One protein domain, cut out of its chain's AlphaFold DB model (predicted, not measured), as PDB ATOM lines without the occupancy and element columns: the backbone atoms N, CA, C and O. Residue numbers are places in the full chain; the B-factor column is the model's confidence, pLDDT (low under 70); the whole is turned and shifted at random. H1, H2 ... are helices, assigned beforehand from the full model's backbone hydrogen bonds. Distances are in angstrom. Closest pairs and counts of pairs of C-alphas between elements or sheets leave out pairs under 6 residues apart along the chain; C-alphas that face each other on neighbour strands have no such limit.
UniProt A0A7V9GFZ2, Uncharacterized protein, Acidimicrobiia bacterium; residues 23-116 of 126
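This is residues 23 to 116 of the 126 residues of an uncharacterized protein of Acidimicrobiia bacterium (UniProt A0A7V9GFZ2). Two long helices, H1 and H3, side an elongated, rough layer, with H4 and then H5 between them; short H2 packs on H5. The 94 printed residues have five named helices, H1 to H5 in order: all helix. It is compact: radius of gyration of the C-alphas 14.3 A, spans 48 by 25 by 16 A.

H3, residues 65 to 88, touches H5, residues 101 to 115, with residues 71 to 82 alone: closest C-alphas Leu 75 and Gly 104, 4.7 A; shallow tilt of 17 degrees, opposite ways. H5 touches H1, residues 23 to 45: closest C-alphas Phe 103 and Gly 31, 3.6 A. H3 and H4, residues 93 to 99, form a hairpin. Each O i to N i+4 pair is within hydrogen-bond range in H1, H3, H5 and H2, residues 53 to 57; H4 has 0 of 3, but 4 of 4 O i to N i+3 pairs.

H3 is 34.1 A long, H1 32.4 A, H5 21.0 A. C-alpha 23 is at (202.333, 111.182, 94.725), C-alpha 115 at (203.119, 119.955, 68.771).

The printed part has no cut. No link is long. No printed residue is under 70 in pLDDT.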
ATOM      1  N   LEU A  23     201.674 110.536  95.857       90.00
ATOM      2  CA  LEU A  23     202.333 111.182  94.725       90.00
ATOM      3  C   LEU A  23     202.342 110.272  93.487       90.00
ATOM      4  O   LEU A  23     201.992 110.734  92.403       90.00
ATOM      5  N   ASP A  24     202.691 108.996  93.642       90.88
ATOM      6  CA  ASP A  24     202.775 108.035  92.539       90.88
ATOM      7  C   ASP A  24     201.415 107.804  91.874       90.88
ATOM      8  O   ASP A  24     201.306 107.807  90.645       90.88
ATOM      9  N   VAL A  25     200.358 107.684  92.681       95.12
ATOM     10  CA  VAL A  25     198.975 107.563  92.200       95.12
ATOM     11  C   VAL A  25     198.538 108.825  91.460       95.12
ATOM     12  O   VAL A  25     197.975 108.726  90.370       95.12
ATOM     13  N   VAL A  26     198.819 110.015  92.003       96.00
ATOM     14  CA  VAL A  26     198.489 111.289  91.345       96.00
ATOM     15  C   VAL A  26     199.224 111.418  90.011       96.00
ATOM     16  O   VAL A  26     198.606 111.758  89.003       96.00
ATOM     17  N   LEU A  27     200.522 111.108  89.971       94.00
ATOM     18  CA  LEU A  27     201.309 111.123  88.735       94.00
ATOM     19  C   LEU A  27     200.756 110.126  87.712       94.00
ATOM     20  O   LEU A  27     200.571 110.489  86.550       94.00
ATOM     21  N   GLY A  28     200.434 108.905  88.143       95.81
ATOM     22  CA  GLY A  28     199.797 107.891  87.304       95.81
ATOM     23  C   GLY A  28     198.468 108.375  86.717       95.81
ATOM     24  O   GLY A  28     198.270 108.301  85.504       95.81
ATOM     25  N   ALA A  29     197.591 108.950  87.545       97.50
ATOM     26  CA  ALA A  29     196.309 109.501  87.111       97.50
ATOM     27  C   ALA A  29     196.483 110.642  86.095       97.50
ATOM     28  O   ALA A  29     195.838 110.644  85.047       97.50
ATOM     29  N   VAL A  30     197.402 111.580  86.347       97.69
ATOM     30  CA  VAL A  30     197.725 112.658  85.396       97.69
ATOM     31  C   VAL A  30     198.277 112.096  84.083       97.69
ATOM     32  O   VAL A  30     197.939 112.600  83.010       97.69
ATOM     33  N   GLY A  31     199.083 111.036  84.142       96.62
ATOM     34  CA  GLY A  31     199.557 110.306  82.969       96.62
ATOM     35  C   GLY A  31     198.417 109.749  82.122       96.62
ATOM     36  O   GLY A  31     198.342 110.032  80.927       96.62
ATOM     37  N   VAL A  32     197.477 109.043  82.752       97.94
ATOM     38  CA  VAL A  32     196.282 108.500  82.085       97.94
ATOM     39  C   VAL A  32     195.449 109.612  81.449       97.94
ATOM     40  O   VAL A  32     195.110 109.527  80.269       97.94
ATOM     41  N   LEU A  33     195.169 110.692  82.184       98.31
ATOM     42  CA  LEU A  33     194.427 111.841  81.654       98.31
ATOM     43  C   LEU A  33     195.151 112.486  80.461       98.31
ATOM     44  O   LEU A  33     194.516 112.867  79.478       98.31
ATOM     45  N   SER A  34     196.483 112.553  80.510       97.38
ATOM     46  CA  SER A  34     197.305 113.060  79.407       97.38
ATOM     47  C   SER A  34     197.233 112.152  78.177       97.38
ATOM     48  O   SER A  34     197.114 112.662  77.065       97.38
ATOM     49  N   CYS A  35     197.224 110.825  78.355       95.81
ATOM     50  CA  CYS A  35     196.989 109.865  77.271       95.81
ATOM     51  C   CYS A  35     195.604 110.037  76.639       95.81
ATOM     52  O   CYS A  35     195.497 110.049  75.414       95.81
ATOM     53  N   LEU A  36     194.553 110.201  77.445       97.81
ATOM     54  CA  LEU A  36     193.194 110.418  76.937       97.81
ATOM     55  C   LEU A  36     193.092 111.729  76.148       97.81
ATOM     56  O   LEU A  36     192.518 111.761  75.060       97.81
ATOM     57  N   ALA A  37     193.712 112.799  76.649       97.88
ATOM     58  CA  ALA A  37     193.792 114.066  75.932       97.88
ATOM     59  C   ALA A  37     194.592 113.935  74.622       97.88
ATOM     60  O   ALA A  37     194.166 114.451  73.586       97.88
ATOM     61  N   ALA A  38     195.717 113.213  74.638       96.81
ATOM     62  CA  ALA A  38     196.518 112.935  73.449       96.81
ATOM     63  C   ALA A  38     195.728 112.143  72.400       96.81
ATOM     64  O   ALA A  38     195.778 112.479  71.219       96.81
ATOM     65  N   TYR A  39     194.963 111.140  72.834       95.94
ATOM     66  CA  TYR A  39     194.075 110.362  71.975       95.94
ATOM     67  C   TYR A  39     193.005 111.246  71.329       95.94
ATOM     68  O   TYR A  39     192.868 111.237  70.109       95.94
ATOM     69  N   GLY A  40     192.301 112.068  72.115       97.12
ATOM     70  CA  GLY A  40     191.272 112.970  71.589       97.12
ATOM     71  C   GLY A  40     191.812 113.937  70.527       97.12
ATOM     72  O   GLY A  40     191.200 114.109  69.473       97.12
ATOM     73  N   ILE A  41     192.992 114.518  70.763       97.00
ATOM     74  CA  ILE A  41     193.667 115.394  69.791       97.00
ATOM     75  C   ILE A  41     194.125 114.593  68.565       97.00
ATOM     76  O   ILE A  41     193.911 115.025  67.432       97.00
ATOM     77  N   GLY A  42     194.716 113.416  68.774       95.19
ATOM     78  CA  GLY A  42     195.179 112.530  67.708       95.19
ATOM     79  C   GLY A  42     194.054 112.101  66.766       95.19
ATOM     80  O   GLY A  42     194.232 112.156  65.555       95.19
ATOM     81  N   VAL A  43     192.871 111.769  67.297       96.25
ATOM     82  CA  VAL A  43     191.679 111.422  66.501       96.25
ATOM     83  C   VAL A  43     191.247 112.579  65.603       96.25
ATOM     84  O   VAL A  43     190.927 112.365  64.435       96.25
ATOM     85  N   GLN A  44     191.255 113.811  66.117       95.44
ATOM     86  CA  GLN A  44     190.912 114.982  65.307       95.44
ATOM     87  C   GLN A  44     191.949 115.227  64.209       95.44
ATOM     88  O   GLN A  44     191.585 115.431  63.053       95.44
ATOM     89  N   ARG A  45     193.240 115.136  64.544       93.94
ATOM     90  CA  ARG A  45     194.331 115.312  63.575       93.94
ATOM     91  C   ARG A  45     194.370 114.212  62.524       93.94
ATOM     92  O   ARG A  45     194.636 114.507  61.368       93.94
ATOM     93  N   SER A  46     194.000 112.981  62.876       93.62
ATOM     94  CA  SER A  46     193.978 111.833  61.958       93.62
ATOM     95  C   SER A  46     193.035 112.006  60.753       93.62
ATOM     96  O   SER A  46     193.050 111.193  59.822       93.62
ATOM     97  N   ARG A  47     192.187 113.041  60.761       94.00
ATOM     98  CA  ARG A  47     191.352 113.428  59.618       94.00
ATOM     99  C   ARG A  47     192.168 113.995  58.457       94.00
ATOM    100  O   ARG A  47     191.749 113.843  57.318       94.00
ATOM    101  N   VAL A  48     193.300 114.631  58.748       93.44
ATOM    102  CA  VAL A  48     194.156 115.314  57.762       93.44
ATOM    103  C   VAL A  48     195.606 114.828  57.793       93.44
ATOM    104  O   VAL A  48     196.280 114.858  56.770       93.44
ATOM    105  N   ASP A  49     196.057 114.318  58.937       93.94
ATOM    106  CA  ASP A  49     197.413 113.839  59.175       93.94
ATOM    107  C   ASP A  49     197.438 112.303  59.287       93.94
ATOM    108  O   ASP A  49     196.554 111.687  59.887       93.94
ATOM    109  N   ALA A  50     198.500 111.666  58.797       92.94
ATOM    110  CA  ALA A  50     198.816 110.264  59.055       92.94
ATOM    111  C   ALA A  50     199.446 110.111  60.455       92.94
ATOM    112  O   ALA A  50     200.664 109.983  60.620       92.94
ATOM    113  N   VAL A  51     198.612 110.164  61.497       93.25
ATOM    114  CA  VAL A  51     199.061 110.057  62.894       93.25
ATOM    115  C   VAL A  51     199.499 108.624  63.206       93.25
ATOM    116  O   VAL A  51     198.690 107.701  63.220       93.25
ATOM    117  N   THR A  52     200.784 108.432  63.506       93.12
ATOM    118  CA  THR A  52     201.342 107.120  63.871       93.12
ATOM    119  C   THR A  52     201.522 106.982  65.381       93.12
ATOM    120  O   THR A  52     201.861 107.945  66.070       93.12
ATOM    121  N   ILE A  53     201.382 105.762  65.910       92.88
ATOM    122  CA  ILE A  53     201.635 105.467  67.335       92.88
ATOM    123  C   ILE A  53     203.086 105.802  67.705       92.88
ATOM    124  O   ILE A  53     203.339 106.414  68.742       92.88
ATOM    125  N   ALA A  54     204.043 105.459  66.835       93.06
ATOM    126  CA  ALA A  54     205.456 105.768  67.039       93.06
ATOM    127  C   ALA A  54     205.724 107.283  67.078       93.06
ATOM    128  O   ALA A  54     206.496 107.765  67.910       93.06
ATOM    129  N   GLY A  55     205.064 108.048  66.208       91.38
ATOM    130  CA  GLY A  55     205.139 109.503  66.204       91.38
ATOM    131  C   GLY A  55     204.460 110.140  67.416       91.38
ATOM    132  O   GLY A  55     204.945 111.148  67.924       91.38
ATOM    133  N   LEU A  56     203.377 109.543  67.913       92.44
ATOM    134  CA  LEU A  56     202.615 110.068  69.041       92.44
ATOM    135  C   LEU A  56     203.311 109.784  70.381       92.44
ATOM    136  O   LEU A  56     203.590 110.712  71.130       92.44
ATOM    137  N   PHE A  57     203.648 108.524  70.663       92.50
ATOM    138  CA  PHE A  57     204.172 108.093  71.966       92.50
ATOM    139  C   PHE A  57     205.698 108.128  72.073       92.50
ATOM    140  O   PHE A  57     206.227 108.286  73.170       92.50
ATOM    141  N   PHE A  58     206.416 107.997  70.953       93.69
ATOM    142  CA  PHE A  58     207.887 107.976  70.935       93.69
ATOM    143  C   PHE A  58     208.505 109.162  70.195       93.69
ATOM    144  O   PHE A  58     209.733 109.240  70.051       93.69
ATOM    145  N   LEU A  59     207.663 110.086  69.726       94.50
ATOM    146  CA  LEU A  59     208.061 111.292  69.005       94.50
ATOM    147  C   LEU A  59     208.929 111.008  67.771       94.50
ATOM    148  O   LEU A  59     209.784 111.809  67.381       94.50
ATOM    149  N   SER A  60     208.764 109.819  67.188       93.81
ATOM    150  CA  SER A  60     209.600 109.342  66.093       93.81
ATOM    151  C   SER A  60     209.262 110.087  64.810       93.81
ATOM    152  O   SER A  60     208.167 109.931  64.282       93.81
ATOM    153  N   GLY A  61     210.196 110.905  64.320       91.12
ATOM    154  CA  GLY A  61     209.992 111.720  63.118       91.12
ATOM    155  C   GLY A  61     209.024 112.894  63.297       91.12
ATOM    156  O   GLY A  61     208.750 113.586  62.326       91.12
ATOM    157  N   THR A  62     208.529 113.144  64.515       91.94
ATOM    158  CA  THR A  62     207.508 114.173  64.787       91.94
ATOM    159  C   THR A  62     207.995 115.319  65.670       91.94
ATOM    160  O   THR A  62     207.307 116.331  65.785       91.94
ATOM    161  N   ALA A  63     209.165 115.187  66.305       94.00
ATOM    162  CA  ALA A  63     209.717 116.184  67.220       94.00
ATOM    163  C   ALA A  63     211.201 116.469  66.949       94.00
ATOM    164  O   ALA A  63     211.943 115.558  66.563       94.00
ATOM    165  N   PRO A  64     211.694 117.681  67.274       95.25
ATOM    166  CA  PRO A  64     213.125 117.952  67.321       95.25
ATOM    167  C   PRO A  64     213.853 116.974  68.251       95.25
ATOM    168  O   PRO A  64     213.383 116.665  69.352       95.25
ATOM    169  N   ALA A  65     215.051 116.537  67.850       93.19
ATOM    170  CA  ALA A  65     215.815 115.518  68.575       93.19
ATOM    171  C   ALA A  65     216.051 115.868  70.056       93.19
ATOM    172  O   ALA A  65     216.027 114.984  70.911       93.19
ATOM    173  N   GLY A  66     216.235 117.154  70.378       93.94
ATOM    174  CA  GLY A  66     216.401 117.621  71.757       93.94
ATOM    175  C   GLY A  66     215.163 117.390  72.628       93.94
ATOM    176  O   GLY A  66     215.292 116.919  73.756       93.94
ATOM    177  N   VAL A  67     213.964 117.661  72.104       94.12
ATOM    178  CA  VAL A  67     212.703 117.442  72.829       94.12
ATOM    179  C   VAL A  67     212.466 115.950  73.033       94.12
ATOM    180  O   VAL A  67     212.233 115.514  74.161       94.12
ATOM    181  N   ARG A  68     212.629 115.158  71.966       94.75
ATOM    182  CA  ARG A  68     212.493 113.699  72.021       94.75
ATOM    183  C   ARG A  68     213.424 113.078  73.060       94.75
ATOM    184  O   ARG A  68     212.973 112.290  73.884       94.75
ATOM    185  N   ARG A  69     214.708 113.454  73.061       95.06
ATOM    186  CA  ARG A  69     215.693 112.942  74.030       95.06
ATOM    187  C   ARG A  69     215.335 113.301  75.468       95.06
ATOM    188  O   ARG A  69     215.496 112.462  76.343       95.06
ATOM    189  N   ARG A  70     214.839 114.516  75.726       95.19
ATOM    190  CA  ARG A  70     214.449 114.946  77.079       95.19
ATOM    191  C   ARG A  70     213.230 114.182  77.588       95.19
ATOM    192  O   ARG A  70     213.272 113.674  78.703       95.19
ATOM    193  N   LEU A  71     212.180 114.066  76.775       94.25
ATOM    194  CA  LEU A  71     210.947 113.377  77.168       94.25
ATOM    195  C   LEU A  71     211.160 111.866  77.315       94.25
ATOM    196  O   LEU A  71     210.823 111.303  78.355       94.25
ATOM    197  N   LEU A  72     211.815 111.223  76.342       95.75
ATOM    198  CA  LEU A  72     212.125 109.793  76.431       95.75
ATOM    199  C   LEU A  72     213.190 109.480  77.482       95.75
ATOM    200  O   LEU A  72     213.109 108.445  78.133       95.75
ATOM    201  N   GLY A  73     214.160 110.372  77.687       95.12
ATOM    202  CA  GLY A  73     215.138 110.242  78.765       95.12
ATOM    203  C   GLY A  73     214.469 110.300  80.137       95.12
ATOM    204  O   GLY A  73     214.723 109.443  80.978       95.12
ATOM    205  N   ALA A  74     213.554 111.252  80.347       92.25
ATOM    206  CA  ALA A  74     212.778 111.342  81.581       92.25
ATOM    207  C   ALA A  74     211.884 110.110  81.795       92.25
ATOM    208  O   ALA A  74     211.846 109.581  82.905       92.25
ATOM    209  N   LEU A  75     211.215 109.621  80.744       94.88
ATOM    210  CA  LEU A  75     210.449 108.376  80.793       94.88
ATOM    211  C   LEU A  75     211.340 107.180  81.152       94.88
ATOM    212  O   LEU A  75     210.991 106.408  82.039       94.88
ATOM    213  N   GLY A  76     212.511 107.050  80.524       95.62
ATOM    214  CA  GLY A  76     213.468 105.986  80.827       95.62
ATOM    215  C   GLY A  76     213.900 105.998  82.293       95.62
ATOM    216  O   GLY A  76     213.882 104.960  82.950       95.62
ATOM    217  N   VAL A  77     214.191 107.180  82.845       93.50
ATOM    218  CA  VAL A  77     214.504 107.332  84.274       93.50
ATOM    219  C   VAL A  77     213.315 106.931  85.153       93.50
ATOM    220  O   VAL A  77     213.515 106.239  86.148       93.50
ATOM    221  N   GLN A  78     212.085 107.316  84.803       93.44
ATOM    222  CA  GLN A  78     210.890 106.921  85.559       93.44
ATOM    223  C   GLN A  78     210.667 105.408  85.541       93.44
ATOM    224  O   GLN A  78     210.364 104.843  86.586       93.44
ATOM    225  N   VAL A  79     210.855 104.757  84.390       95.31
ATOM    226  CA  VAL A  79     210.772 103.295  84.261       95.31
ATOM    227  C   VAL A  79     211.802 102.631  85.162       95.31
ATOM    228  O   VAL A  79     211.432 101.810  85.993       95.31
ATOM    229  N   VAL A  80     213.076 103.013  85.050       94.38
ATOM    230  CA  VAL A  80     214.150 102.394  85.839       94.38
ATOM    231  C   VAL A  80     213.922 102.597  87.334       94.38
ATOM    232  O   VAL A  80     213.947 101.629  88.088       94.38
ATOM    233  N   VAL A  81     213.673 103.835  87.767       90.00
ATOM    234  CA  VAL A  81     213.516 104.150  89.193       90.00
ATOM    235  C   VAL A  81     212.243 103.529  89.752       90.00
ATOM    236  O   VAL A  81     212.328 102.828  90.751       90.00
ATOM    237  N   GLY A  82     211.092 103.732  89.102       89.56
ATOM    238  CA  GLY A  82     209.804 103.223  89.575       89.56
ATOM    239  C   GLY A  82     209.791 101.700  89.677       89.56
ATOM    240  O   GLY A  82     209.449 101.162  90.726       89.56
ATOM    241  N   VAL A  83     210.263 100.999  88.639       92.50
ATOM    242  CA  VAL A  83     210.355  99.530  88.658       92.50
ATOM    243  C   VAL A  83     211.320  99.059  89.743       92.50
ATOM    244  O   VAL A  83     210.959  98.180  90.522       92.50
ATOM    245  N   ALA A  84     212.519  99.645  89.840       89.69
ATOM    246  CA  ALA A  84     213.503  99.231  90.836       89.69
ATOM    247  C   ALA A  84     212.984  99.426  92.269       89.69
ATOM    248  O   ALA A  84     213.055  98.501  93.076       89.69
ATOM    249  N   THR A  85     212.415 100.591  92.594       85.19
ATOM    250  CA  THR A  85     211.913 100.862  93.950       85.19
ATOM    251  C   THR A  85     210.706 100.001  94.306       85.19
ATOM    252  O   THR A  85     210.616  99.518  95.434       85.19
ATOM    253  N   SER A  86     209.805  99.759  93.349       88.31
ATOM    254  CA  SER A  86     208.636  98.905  93.571       88.31
ATOM    255  C   SER A  86     209.021  97.430  93.704       88.31
ATOM    256  O   SER A  86     208.466  96.741  94.557       88.31
ATOM    257  N   ALA A  87     210.014  96.954  92.946       89.56
ATOM    258  CA  ALA A  87     210.505  95.578  93.029       89.56
ATOM    259  C   ALA A  87     211.158  95.257  94.384       89.56
ATOM    260  O   ALA A  87     211.004  94.148  94.889       89.56
ATOM    261  N   VAL A  88     211.843  96.220  95.011       87.25
ATOM    262  CA  VAL A  88     212.472  96.014  96.329       87.25
ATOM    263  C   VAL A  88     211.425  95.844  97.442       87.25
ATOM    264  O   VAL A  88     211.690  95.158  98.428       87.25
ATOM    265  N   ARG A  89     210.234  96.458  97.321       82.31
ATOM    266  CA  ARG A  89     209.208  96.465  98.386       82.31
ATOM    267  C   ARG A  89     207.774  96.313  97.860       82.31
ATOM    268  O   ARG A  89     206.907  97.138  98.154       82.31
ATOM    269  N   VAL A  90     207.517  95.214  97.151       87.56
ATOM    270  CA  VAL A  90     206.238  94.904  96.474       87.56
ATOM    271  C   VAL A  90     205.007  94.913  97.397       87.56
ATOM    272  O   VAL A  90     203.917  95.252  96.954       87.56
ATOM    273  N   TYR A  91     205.157  94.592  98.684       88.00
ATOM    274  CA  TYR A  91     204.040  94.542  99.645       88.00
ATOM    275  C   TYR A  91     203.899  95.815 100.492       88.00
ATOM    276  O   TYR A  91     203.375  95.781 101.602       88.00
ATOM    277  N   THR A  92     204.409  96.944  99.999       87.38
ATOM    278  CA  THR A  92     204.390  98.235 100.704       87.38
ATOM    279  C   THR A  92     203.853  99.341  99.794       87.38
ATOM    280  O   THR A  92     203.787  99.142  98.580       87.38
ATOM    281  N   PRO A  93     203.538 100.540 100.322       87.31
ATOM    282  CA  PRO A  93     203.111 101.666  99.492       87.31
ATOM    283  C   PRO A  93     204.097 102.060  98.371       87.31
ATOM    284  O   PRO A  93     203.680 102.654  97.385       87.31
ATOM    285  N   LEU A  94     205.379 101.674  98.444       85.00
ATOM    286  CA  LEU A  94     206.332 101.882  97.340       85.00
ATOM    287  C   LEU A  94     206.003 101.076  96.070       85.00
ATOM    288  O   LEU A  94     206.534 101.369  94.998       85.00
ATOM    289  N   ALA A  95     205.125 100.077  96.151       89.12
ATOM    290  CA  ALA A  95     204.661  99.336  94.983       89.12
ATOM    291  C   ALA A  95     203.909 100.226  93.978       89.12
ATOM    292  O   ALA A  95     203.944  99.952  92.780       89.12
ATOM    293  N   PHE A  96     203.292 101.323  94.435       91.81
ATOM    294  CA  PHE A  96     202.595 102.272  93.560       91.81
ATOM    295  C   PHE A  96     203.538 103.035  92.620       91.81
ATOM    296  O   PHE A  96     203.081 103.521  91.584       91.81
ATOM    297  N   GLY A  97     204.848 103.045  92.891       89.44
ATOM    298  CA  GLY A  97     205.870 103.616  92.007       89.44
ATOM    299  C   GLY A  97     205.847 103.048  90.583       89.44
ATOM    300  O   GLY A  97     206.244 103.735  89.638       89.44
ATOM    301  N   ILE A  98     205.293 101.844  90.393       93.50
ATOM    302  CA  ILE A  98     205.082 101.225  89.078       93.50
ATOM    303  C   ILE A  98     204.134 102.025  88.169       93.50
ATOM    304  O   ILE A  98     204.160 101.851  86.952       93.50
ATOM    305  N   LEU A  99     203.304 102.910  88.732       93.94
ATOM    306  CA  LEU A  99     202.369 103.752  87.982       93.94
ATOM    307  C   LEU A  99     203.049 104.962  87.339       93.94
ATOM    308  O   LEU A  99     202.548 105.508  86.356       93.94
ATOM    309  N   VAL A 100     204.193 105.395  87.866       94.62
ATOM    310  CA  VAL A 100     204.824 106.656  87.461       94.62
ATOM    311  C   VAL A 100     205.265 106.702  85.996       94.62
ATOM    312  O   VAL A 100     205.098 107.761  85.390       94.62
ATOM    313  N   PRO A 101     205.723 105.613  85.348       95.81
ATOM    314  CA  PRO A 101     205.983 105.617  83.908       95.81
ATOM    315  C   PRO A 101     204.794 106.070  83.044       95.81
ATOM    316  O   PRO A 101     205.006 106.613  81.958       95.81
ATOM    317  N   LEU A 102     203.549 105.921  83.524       96.50
ATOM    318  CA  LEU A 102     202.362 106.428  82.826       96.50
ATOM    319  C   LEU A 102     202.378 107.954  82.710       96.50
ATOM    320  O   LEU A 102     201.909 108.494  81.711       96.50
ATOM    321  N   PHE A 103     202.949 108.658  83.689       95.25
ATOM    322  CA  PHE A 103     203.105 110.110  83.650       95.25
ATOM    323  C   PHE A 103     204.030 110.543  82.510       95.25
ATOM    324  O   PHE A 103     203.643 111.358  81.672       95.25
ATOM    325  N   GLY A 104     205.238 109.973  82.439       94.50
ATOM    326  CA  GLY A 104     206.201 110.280  81.383       94.50
ATOM    327  C   GLY A 104     205.673 109.921  79.996       94.50
ATOM    328  O   GLY A 104     205.798 110.715  79.060       94.50
ATOM    329  N   LEU A 105     205.027 108.763  79.866       96.69
ATOM    330  CA  LEU A 105     204.453 108.303  78.606       96.69
ATOM    331  C   LEU A 105     203.269 109.180  78.176       96.69
ATOM    332  O   LEU A 105     203.219 109.618  77.027       96.69
ATOM    333  N   GLY A 106     202.372 109.516  79.104       96.56
ATOM    334  CA  GLY A 106     201.218 110.376  78.851       96.56
ATOM    335  C   GLY A 106     201.600 111.798  78.454       96.56
ATOM    336  O   GLY A 106     201.051 112.328  77.490       96.56
ATOM    337  N   LEU A 107     202.580 112.408  79.125       96.12
ATOM    338  CA  LEU A 107     203.084 113.727  78.732       96.12
ATOM    339  C   LEU A 107     203.802 113.703  77.381       96.12
ATOM    340  O   LEU A 107     203.664 114.649  76.605       96.12
ATOM    341  N   THR A 108     204.534 112.627  77.078       97.12
ATOM    342  CA  THR A 108     205.170 112.450  75.765       97.12
ATOM    343  C   THR A 108     204.111 112.376  74.666       97.12
ATOM    344  O   THR A 108     204.194 113.124  73.690       97.12
ATOM    345  N   ALA A 109     203.066 111.567  74.874       96.81
ATOM    346  CA  ALA A 109     201.929 111.456  73.967       96.81
ATOM    347  C   ALA A 109     201.199 112.792  73.780       96.81
ATOM    348  O   ALA A 109     200.910 113.192  72.654       96.81
ATOM    349  N   LEU A 110     200.935 113.516  74.872       97.38
ATOM    350  CA  LEU A 110     200.243 114.803  74.826       97.38
ATOM    351  C   LEU A 110     201.062 115.865  74.092       97.38
ATOM    352  O   LEU A 110     200.509 116.646  73.315       97.38
ATOM    353  N   TRP A 111     202.379 115.886  74.312       97.19
ATOM    354  CA  TRP A 111     203.272 116.768  73.573       97.19
ATOM    355  C   TRP A 111     203.246 116.433  72.079       97.19
ATOM    356  O   TRP A 111     203.049 117.340  71.271       97.19
ATOM    357  N   GLY A 112     203.369 115.148  71.723       95.88
ATOM    358  CA  GLY A 112     203.312 114.678  70.337       95.88
ATOM    359  C   GLY A 112     201.989 115.021  69.658       95.88
ATOM    360  O   GLY A 112     201.979 115.494  68.527       95.88
ATOM    361  N   ALA A 113     200.871 114.886  70.369       96.19
ATOM    362  CA  ALA A 113     199.553 115.220  69.841       96.19
ATOM    363  C   ALA A 113     199.408 116.722  69.542       96.19
ATOM    364  O   ALA A 113     198.875 117.097  68.496       96.19
ATOM    365  N   ARG A 114     199.896 117.586  70.444       95.69
ATOM    366  CA  ARG A 114     199.749 119.051  70.341       95.69
ATOM    367  C   ARG A 114     200.753 119.713  69.405       95.69
ATOM    368  O   ARG A 114     200.386 120.640  68.698       95.69
ATOM    369  N   HIS A 115     202.003 119.263  69.426       95.50
ATOM    370  CA  HIS A 115     203.119 119.955  68.771       95.50
ATOM    371  C   HIS A 115     203.838 119.093  67.734       95.50
ATOM    372  O   HIS A 115     204.689 119.605  67.012       95.50
ATOM    373  N   GLY A 116     203.534 117.795  67.663       94.00
ATOM    374  CA  GLY A 116     204.167 116.900  66.706       94.00
ATOM    375  C   GLY A 116     203.789 117.256  65.272       94.00
ATOM    376  O   GLY A 116     202.628 117.556  64.978       94.00
TER     377      GLY A 116